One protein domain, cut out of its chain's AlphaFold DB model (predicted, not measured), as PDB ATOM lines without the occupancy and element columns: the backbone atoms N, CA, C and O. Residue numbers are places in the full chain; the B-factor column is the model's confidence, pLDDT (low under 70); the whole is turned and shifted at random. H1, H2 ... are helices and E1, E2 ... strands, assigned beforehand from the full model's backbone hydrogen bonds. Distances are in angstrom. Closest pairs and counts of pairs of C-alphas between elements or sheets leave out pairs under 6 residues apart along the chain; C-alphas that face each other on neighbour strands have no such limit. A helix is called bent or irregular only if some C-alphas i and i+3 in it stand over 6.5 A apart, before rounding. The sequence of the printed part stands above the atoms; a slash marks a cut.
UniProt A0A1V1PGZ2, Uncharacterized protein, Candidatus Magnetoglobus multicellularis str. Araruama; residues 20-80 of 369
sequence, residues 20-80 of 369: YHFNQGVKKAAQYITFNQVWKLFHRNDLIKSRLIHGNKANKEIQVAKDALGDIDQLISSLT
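Overview. This is residues 20 to 80 of the 369 residues of an uncharacterized protein of Candidatus Magnetoglobus multicellularis str. Araruama (UniProt A0A1V1PGZ2). From the strand hairpin E1 and E2, the chain leads along a narrow loop through H1 and H2a. H2b folds back beside H2a to H3. The 61 printed residues, mostly helix, hold two antiparallel strands, then three helices. The whole is loose, with a radius of gyration of the C-alphas of 14.5 A and spans of 46 by 20 by 14 A.

Arrangement. E1, residues 20 to 22, and E2, residues 31 to 34, form an antiparallel hairpin, N 20 and O 33 within hydrogen-bond range at 2.8 A. H1, residues 35 to 42, and H3, residues 72 to 79, are close but not clearly touching; their closest C-alphas, 37 and 79, are 6.7 A apart. H2, residues 45 to 69, assigned as one helix by its hydrogen bonds, is bent: C-alphas 53 and 56 are 9.5 A apart. Arm H2b, residues 56 to 69, touches H2a, residues 45 to 53, with residues 57 to 62 alone; the closest C-alphas, 51 and 58, are 5.3 A apart. H2b is irregular, C-alphas 57 and 60 being 6.8 A apart, with 8 of 10 O i to N i+4 pairs within range.

Along the chain. E1 begins at C-alpha 20 (-38.211, 31.479, -22.890); H3 ends at C-alpha 79 (-49.843, 32.173, -21.035).

Size, cuts and confidence. The printed part has no cut; 8 residues have pLDDT under 70.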
ATOM      1  N   TYR A  20     -38.622  30.092 -23.023       77.25
ATOM      2  CA  TYR A  20     -38.211  31.479 -22.890       77.25
ATOM      3  C   TYR A  20     -38.372  31.920 -21.438       77.25
ATOM      4  O   TYR A  20     -39.384  31.629 -20.805       77.25
ATOM      5  N   HIS A  21     -37.387  32.648 -20.918       78.19
ATOM      6  CA  HIS A  21     -37.520  33.358 -19.651       78.19
ATOM      7  C   HIS A  21     -37.971  34.786 -19.940       78.19
ATOM      8  O   HIS A  21     -37.211  35.582 -20.489       78.19
ATOM      9  N   PHE A  22     -39.207  35.111 -19.576       75.19
ATOM     10  CA  PHE A  22     -39.733  36.461 -19.708       75.19
ATOM     11  C   PHE A  22     -39.411  37.267 -18.454       75.19
ATOM     12  O   PHE A  22     -39.838  36.925 -17.348       75.19
ATOM     13  N   ASN A  23     -38.639  38.336 -18.631       77.44
ATOM     14  CA  ASN A  23     -38.340  39.279 -17.563       77.44
ATOM     15  C   ASN A  23     -39.594  40.109 -17.248       77.44
ATOM     16  O   ASN A  23     -40.132  40.773 -18.125       77.44
ATOM     17  N   GLN A  24     -40.041  40.068 -15.994       70.44
ATOM     18  CA  GLN A  24     -41.245  40.751 -15.504       70.44
ATOM     19  C   GLN A  24     -40.958  42.177 -14.990       70.44
ATOM     20  O   GLN A  24     -41.793  42.789 -14.318       70.44
ATOM     21  N   GLY A  25     -39.755  42.693 -15.249       75.19
ATOM     22  CA  GLY A  25     -39.281  43.982 -14.765       75.19
ATOM     23  C   GLY A  25     -38.383  43.870 -13.532       75.19
ATOM     24  O   GLY A  25     -38.077  42.794 -13.016       75.19
ATOM     25  N   VAL A  26     -37.921  45.027 -13.059       70.38
ATOM     26  CA  VAL A  26     -36.920  45.133 -11.991       70.38
ATOM     27  C   VAL A  26     -37.432  44.477 -10.700       70.38
ATOM     28  O   VAL A  26     -38.533  44.772 -10.242       70.38
ATOM     29  N   LYS A  27     -36.613  43.600 -10.097       73.06
ATOM     30  CA  LYS A  27     -36.894  42.844  -8.854       73.06
ATOM     31  C   LYS A  27     -38.014  41.790  -8.931       73.06
ATOM     32  O   LYS A  27     -38.426  41.293  -7.884       73.06
ATOM     33  N   LYS A  28     -38.485  41.394 -10.118       72.06
ATOM     34  CA  LYS A  28     -39.368  40.224 -10.267       72.06
ATOM     35  C   LYS A  28     -38.601  39.050 -10.871       72.06
ATOM     36  O   LYS A  28     -37.758  39.237 -11.743       72.06
ATOM     37  N   ALA A  29     -38.883  37.836 -10.397       71.38
ATOM     38  CA  ALA A  29     -38.300  36.632 -10.980       71.38
ATOM     39  C   ALA A  29     -38.755  36.487 -12.439       71.38
ATOM     40  O   ALA A  29     -39.921  36.732 -12.759       71.38
ATOM     41  N   ALA A  30     -37.832  36.092 -13.316       71.44
ATOM     42  CA  ALA A  30     -38.175  35.799 -14.697       71.44
ATOM     43  C   ALA A  30     -39.119  34.593 -14.745       71.44
ATOM     44  O   ALA A  30     -38.903  33.588 -14.065       71.44
ATOM     45  N   GLN A  31     -40.168  34.695 -15.552       73.81
ATOM     46  CA  GLN A  31     -41.153  33.637 -15.687       73.81
ATOM     47  C   GLN A  31     -40.790  32.751 -16.873       73.81
ATOM     48  O   GLN A  31     -40.653  33.234 -17.997       73.81
ATOM     49  N   TYR A  32     -40.621  31.457 -16.623       74.12
ATOM     50  CA  TYR A  32     -40.354  30.498 -17.684       74.12
ATOM     51  C   TYR A  32     -41.648  30.129 -18.413       74.12
ATOM     52  O   TYR A  32     -42.625  29.703 -17.794       74.12
ATOM     53  N   ILE A  33     -41.633  30.272 -19.734       75.12
ATOM     54  CA  ILE A  33     -42.710  29.882 -20.640       75.12
ATOM     55  C   ILE A  33     -42.140  28.863 -21.624       75.12
ATOM     56  O   ILE A  33     -41.135  29.114 -22.286       75.12
ATOM     57  N   THR A  34     -42.785  27.707 -21.744       72.06
ATOM     58  CA  THR A  34     -42.322  26.647 -22.655       72.06
ATOM     59  C   THR A  34     -42.459  27.061 -24.120       72.06
ATOM     60  O   THR A  34     -43.372  27.805 -24.491       72.06
ATOM     61  N   PHE A  35     -41.603  26.525 -24.992       76.94
ATOM     62  CA  PHE A  35     -41.698  26.761 -26.434       76.94
ATOM     63  C   PHE A  35     -43.088  26.406 -26.973       76.94
ATOM     64  O   PHE A  35     -43.657  27.174 -27.739       76.94
ATOM     65  N   ASN A  36     -43.682  25.298 -26.516       72.38
ATOM     66  CA  ASN A  36     -45.012  24.873 -26.956       72.38
ATOM     67  C   ASN A  36     -46.122  25.877 -26.609       72.38
ATOM     68  O   ASN A  36     -47.085  25.992 -27.364       72.38
ATOM     69  N   GLN A  37     -46.012  26.597 -25.490       72.50
ATOM     70  CA  GLN A  37     -46.974  27.637 -25.112       72.50
ATOM     71  C   GLN A  37     -46.916  28.822 -26.078       72.50
ATOM     72  O   GLN A  37     -47.943  29.237 -26.612       72.50
ATOM     73  N   VAL A  38     -45.706  29.300 -26.369       75.31
ATOM     74  CA  VAL A  38     -45.476  30.365 -27.353       75.31
ATOM     75  C   VAL A  38     -45.902  29.894 -28.744       75.31
ATOM     76  O   VAL A  38     -46.666  30.569 -29.427       75.31
ATOM     77  N   TRP A  39     -45.493  28.692 -29.146       75.38
ATOM     78  CA  TRP A  39     -45.845  28.106 -30.433       75.38
ATOM     79  C   TRP A  39     -47.357  28.015 -30.628       75.38
ATOM     80  O   TRP A  39     -47.851  28.447 -31.656       75.38
ATOM     81  N   LYS A  40     -48.129  27.541 -29.643       71.50
ATOM     82  CA  LYS A  40     -49.596  27.479 -29.767       71.50
ATOM     83  C   LYS A  40     -50.250  28.842 -30.014       71.50
ATOM     84  O   LYS A  40     -51.271  28.886 -30.693       71.50
ATOM     85  N   LEU A  41     -49.684  29.926 -29.481       69.94
ATOM     86  CA  LEU A  41     -50.213  31.275 -29.697       69.94
ATOM     87  C   LEU A  41     -49.755  31.891 -31.024       69.94
ATOM     88  O   LEU A  41     -50.566  32.470 -31.744       69.94
ATOM     89  N   PHE A  42     -48.471  31.764 -31.359       73.50
ATOM     90  CA  PHE A  42     -47.884  32.454 -32.512       73.50
ATOM     91  C   PHE A  42     -47.882  31.626 -33.799       73.50
ATOM     92  O   PHE A  42     -47.805  32.186 -34.893       73.50
ATOM     93  N   HIS A  43     -47.981  30.301 -33.709       75.31
ATOM     94  CA  HIS A  43     -47.944  29.422 -34.872       75.31
ATOM     95  C   HIS A  43     -49.305  29.360 -35.573       75.31
ATOM     96  O   HIS A  43     -50.104  28.433 -35.410       75.31
ATOM     97  N   ARG A  44     -49.555  30.381 -36.392       78.06
ATOM     98  CA  ARG A  44     -50.779  30.577 -37.171       78.06
ATOM     99  C   ARG A  44     -50.614  30.074 -38.604       78.06
ATOM    100  O   ARG A  44     -50.436  30.845 -39.546       78.06
ATOM    101  N   ASN A  45     -50.668  28.749 -38.765       80.62
ATOM    102  CA  ASN A  45     -50.594  28.084 -40.075       80.62
ATOM    103  C   ASN A  45     -51.645  28.597 -41.072       80.62
ATOM    104  O   ASN A  45     -51.401  28.600 -42.277       80.62
ATOM    105  N   ASP A  46     -52.805  29.016 -40.577       82.75
ATOM    106  CA  ASP A  46     -53.863  29.675 -41.340       82.75
ATOM    107  C   ASP A  46     -53.381  30.988 -41.974       82.75
ATOM    108  O   ASP A  46     -53.543  31.176 -43.178       82.75
ATOM    109  N   LEU A  47     -52.703  31.848 -41.208       84.75
ATOM    110  CA  LEU A  47     -52.171  33.122 -41.702       84.75
ATOM    111  C   LEU A  47     -50.990  32.921 -42.653       84.75
ATOM    112  O   LEU A  47     -50.883  33.624 -43.657       84.75
ATOM    113  N   ILE A  48     -50.132  31.930 -42.382       84.44
ATOM    114  CA  ILE A  48     -49.034  31.551 -43.286       84.44
ATOM    115  C   ILE A  48     -49.608  31.093 -44.632       84.44
ATOM    116  O   ILE A  48     -49.174  31.562 -45.683       84.44
ATOM    117  N   LYS A  49     -50.627  30.226 -44.618       85.31
ATOM    118  CA  LYS A  49     -51.320  29.794 -45.840       85.31
ATOM    119  C   LYS A  49     -52.001  30.963 -46.547       85.31
ATOM    120  O   LYS A  49     -51.826  31.100 -47.754       85.31
ATOM    121  N   SER A  50     -52.711  31.829 -45.820       85.19
ATOM    122  CA  SER A  50     -53.351  33.023 -46.392       85.19
ATOM    123  C   SER A  50     -52.322  33.919 -47.092       85.19
ATOM    124  O   SER A  50     -52.530  34.334 -48.233       85.19
ATOM    125  N   ARG A  51     -51.142  34.121 -46.491       86.81
ATOM    126  CA  ARG A  51     -50.027  34.869 -47.095       86.81
ATOM    127  C   ARG A  51     -49.506  34.229 -48.381       86.81
ATOM    128  O   ARG A  51     -49.251  34.949 -49.343       86.81
ATOM    129  N   LEU A  52     -49.354  32.906 -48.400       89.81
ATOM    130  CA  LEU A  52     -48.868  32.166 -49.568       89.81
ATOM    131  C   LEU A  52     -49.886  32.155 -50.720       89.81
ATOM    132  O   LEU A  52     -49.485  32.239 -51.875       89.81
ATOM    133  N   ILE A  53     -51.185  32.075 -50.416       90.94
ATOM    134  CA  ILE A  53     -52.257  31.990 -51.425       90.94
ATOM    135  C   ILE A  53     -52.663  33.381 -51.932       90.94
ATOM    136  O   ILE A  53     -52.855  33.581 -53.130       90.94
ATOM    137  N   HIS A  54     -52.810  34.353 -51.032       88.31
ATOM    138  CA  HIS A  54     -53.405  35.662 -51.326       88.31
ATOM    139  C   HIS A  54     -52.384  36.812 -51.357       88.31
ATOM    140  O   HIS A  54     -52.749  37.963 -51.628       88.31
ATOM    141  N   GLY A  55     -51.101  36.539 -51.093       87.00
ATOM    142  CA  GLY A  55     -50.025  37.528 -51.158       87.00
ATOM    143  C   GLY A  55     -50.265  38.720 -50.226       87.00
ATOM    144  O   GLY A  55     -50.571  38.565 -49.043       87.00
ATOM    145  N   ASN A  56     -50.119  39.947 -50.738       87.12
ATOM    146  CA  ASN A  56     -50.304  41.187 -49.961       87.12
ATOM    147  C   ASN A  56     -51.745  41.437 -49.499       87.12
ATOM    148  O   ASN A  56     -51.951  42.245 -48.595       87.12
ATOM    149  N   LYS A  57     -52.742  40.729 -50.044       82.75
ATOM    150  CA  LYS A  57     -54.138  40.870 -49.598       82.75
ATOM    151  C   LYS A  57     -54.366  40.281 -48.199       82.75
ATOM    152  O   LYS A  57     -55.206  40.795 -47.468       82.75
ATOM    153  N   ALA A  58     -53.551  39.307 -47.786       86.44
ATOM    154  CA  ALA A  58     -53.569  38.744 -46.435       86.44
ATOM    155  C   ALA A  58     -53.041  39.713 -45.358       86.44
ATOM    156  O   ALA A  58     -53.203  39.455 -44.168       86.44
ATOM    157  N   ASN A  59     -52.428  40.846 -45.736       86.31
ATOM    158  CA  ASN A  59     -51.820  41.773 -44.774       86.31
ATOM    159  C   ASN A  59     -52.835  42.327 -43.765       86.31
ATOM    160  O   ASN A  59     -52.472  42.530 -42.613       86.31
ATOM    161  N   LYS A  60     -54.100  42.531 -44.161       86.00
ATOM    162  CA  LYS A  60     -55.152  42.963 -43.226       86.00
ATOM    163  C   LYS A  60     -55.479  41.887 -42.187       86.00
ATOM    164  O   LYS A  60     -55.567  42.209 -41.012       86.00
ATOM    165  N   GLU A  61     -55.614  40.626 -42.595       82.38
ATOM    166  CA  GLU A  61     -55.872  39.505 -41.673       82.38
ATOM    167  C   GLU A  61     -54.705  39.292 -40.706       82.38
ATOM    168  O   GLU A  61     -54.908  39.096 -39.510       82.38
ATOM    169  N   ILE A  62     -53.476  39.388 -41.220       83.88
ATOM    170  CA  ILE A  62     -52.255  39.297 -40.417       83.88
ATOM    171  C   ILE A  62     -52.186  40.452 -39.417       83.88
ATOM    172  O   ILE A  62     -51.869  40.221 -38.252       83.88
ATOM    173  N   GLN A  63     -52.510  41.677 -39.843       84.50
ATOM    174  CA  GLN A  63     -52.505  42.843 -38.965       84.50
ATOM    175  C   GLN A  63     -53.550  42.705 -37.853       84.50
ATOM    176  O   GLN A  63     -53.202  42.851 -36.690       84.50
ATOM    177  N   VAL A  64     -54.784  42.308 -38.177       84.88
ATOM    178  CA  VAL A  64     -55.839  42.066 -37.176       84.88
ATOM    179  C   VAL A  64     -55.427  40.981 -36.181       84.88
ATOM    180  O   VAL A  64     -55.619  41.138 -34.978       84.88
ATOM    181  N   ALA A  65     -54.834  39.883 -36.655       79.56
ATOM    182  CA  ALA A  65     -54.360  38.820 -35.774       79.56
ATOM    183  C   ALA A  65     -53.194  39.268 -34.879       79.56
ATOM    184  O   ALA A  65     -53.098  38.821 -33.737       79.56
ATOM    185  N   LYS A  66     -52.324  40.150 -35.385       79.81
ATOM    186  CA  LYS A  66     -51.239  40.758 -34.613       79.81
ATOM    187  C   LYS A  66     -51.781  41.710 -33.549       79.81
ATOM    188  O   LYS A  66     -51.363  41.617 -32.402       79.81
ATOM    189  N   ASP A  67     -52.730  42.566 -33.906       80.94
ATOM    190  CA  ASP A  67     -53.342  43.517 -32.975       80.94
ATOM    191  C   ASP A  67     -54.134  42.781 -31.875       80.94
ATOM    192  O   ASP A  67     -54.137  43.202 -30.720       80.94
ATOM    193  N   ALA A  68     -54.729  41.625 -32.196       74.75
ATOM    194  CA  ALA A  68     -55.423  40.766 -31.235       74.75
ATOM    195  C   ALA A  68     -54.499  40.069 -30.214       74.75
ATOM    196  O   ALA A  68     -54.983  39.649 -29.164       74.75
ATOM    197  N   LEU A  69     -53.195  39.928 -30.497       68.44
ATOM    198  CA  LEU A  69     -52.226  39.391 -29.528       68.44
ATOM    199  C   LEU A  69     -51.932  40.381 -28.390       68.44
ATOM    200  O   LEU A  69     -51.511  39.949 -27.318       68.44
ATOM    201  N   GLY A  70     -52.195  41.675 -28.606       71.56
ATOM    202  CA  GLY A  70     -52.033  42.716 -27.595       71.56
ATOM    203  C   GLY A  70     -50.574  42.997 -27.220       71.56
ATOM    204  O   GLY A  70     -49.645  42.727 -27.983       71.56
ATOM    205  N   ASP A  71     -50.389  43.579 -26.034       74.44
ATOM    206  CA  ASP A  71     -49.069  43.854 -25.452       74.44
ATOM    207  C   ASP A  71     -48.451  42.583 -24.834       74.44
ATOM    208  O   ASP A  71     -49.158  41.653 -24.432       74.44
ATOM    209  N   ILE A  72     -47.124  42.549 -24.705       69.25
ATOM    210  CA  ILE A  72     -46.349  41.453 -24.113       69.25
ATOM    211  C   ILE A  72     -46.862  41.109 -22.706       69.25
ATOM    212  O   ILE A  72     -46.956  39.932 -22.364       69.25
ATOM    213  N   ASP A  73     -47.270  42.099 -21.914       69.38
ATOM    214  CA  ASP A  73     -47.824  41.860 -20.576       69.38
ATOM    215  C   ASP A  73     -49.167  41.111 -20.619       69.38
ATOM    216  O   ASP A  73     -49.424  40.217 -19.804       69.38
ATOM    217  N   GLN A  74     -50.021  41.419 -21.602       68.50
ATOM    218  CA  GLN A  74     -51.295  40.721 -21.812       68.50
ATOM    219  C   GLN A  74     -51.061  39.295 -22.312       68.50
ATOM    220  O   GLN A  74     -51.702  38.351 -21.840       68.50
ATOM    221  N   LEU A  75     -50.088  39.126 -23.205       71.00
ATOM    222  CA  LEU A  75     -49.657  37.829 -23.703       71.00
ATOM    223  C   LEU A  75     -49.131  36.943 -22.566       71.00
ATOM    224  O   LEU A  75     -49.586  35.808 -22.417       71.00
ATOM    225  N   ILE A  76     -48.216  37.447 -21.735       71.56
ATOM    226  CA  ILE A  76     -47.673  36.672 -20.612       71.56
ATOM    227  C   ILE A  76     -48.784  36.337 -19.616       71.56
ATOM    228  O   ILE A  76     -48.882  35.190 -19.176       71.56
ATOM    229  N   SER A  77     -49.678  37.289 -19.335       69.19
ATOM    230  CA  SER A  77     -50.856  37.040 -18.502       69.19
ATOM    231  C   SER A  77     -51.731  35.924 -19.080       69.19
ATOM    232  O   SER A  77     -52.189  35.072 -18.327       69.19
ATOM    233  N   SER A  78     -51.921  35.865 -20.403       66.44
ATOM    234  CA  SER A  78     -52.678  34.790 -21.067       66.44
ATOM    235  C   SER A  78     -51.979  33.425 -21.012       66.44
ATOM    236  O   SER A  78     -52.631  32.397 -20.858       66.44
ATOM    237  N   LEU A  79     -50.647  33.400 -21.058       68.69
ATOM    238  CA  LEU A  79     -49.843  32.173 -21.035       68.69
ATOM    239  C   LEU A  79     -49.658  31.581 -19.638       68.69
ATOM    240  O   LEU A  79     -49.146  30.470 -19.487       68.69
ATOM    241  N   THR A  80     -50.033  32.333 -18.608       71.44
ATOM    242  CA  THR A  80     -49.739  32.013 -17.210       71.44
ATOM    243  C   THR A  80     -50.996  32.015 -16.349       71.44
ATOM    244  O   THR A  80     -50.917  32.028 -15.124       71.44
TER     245      THR A  80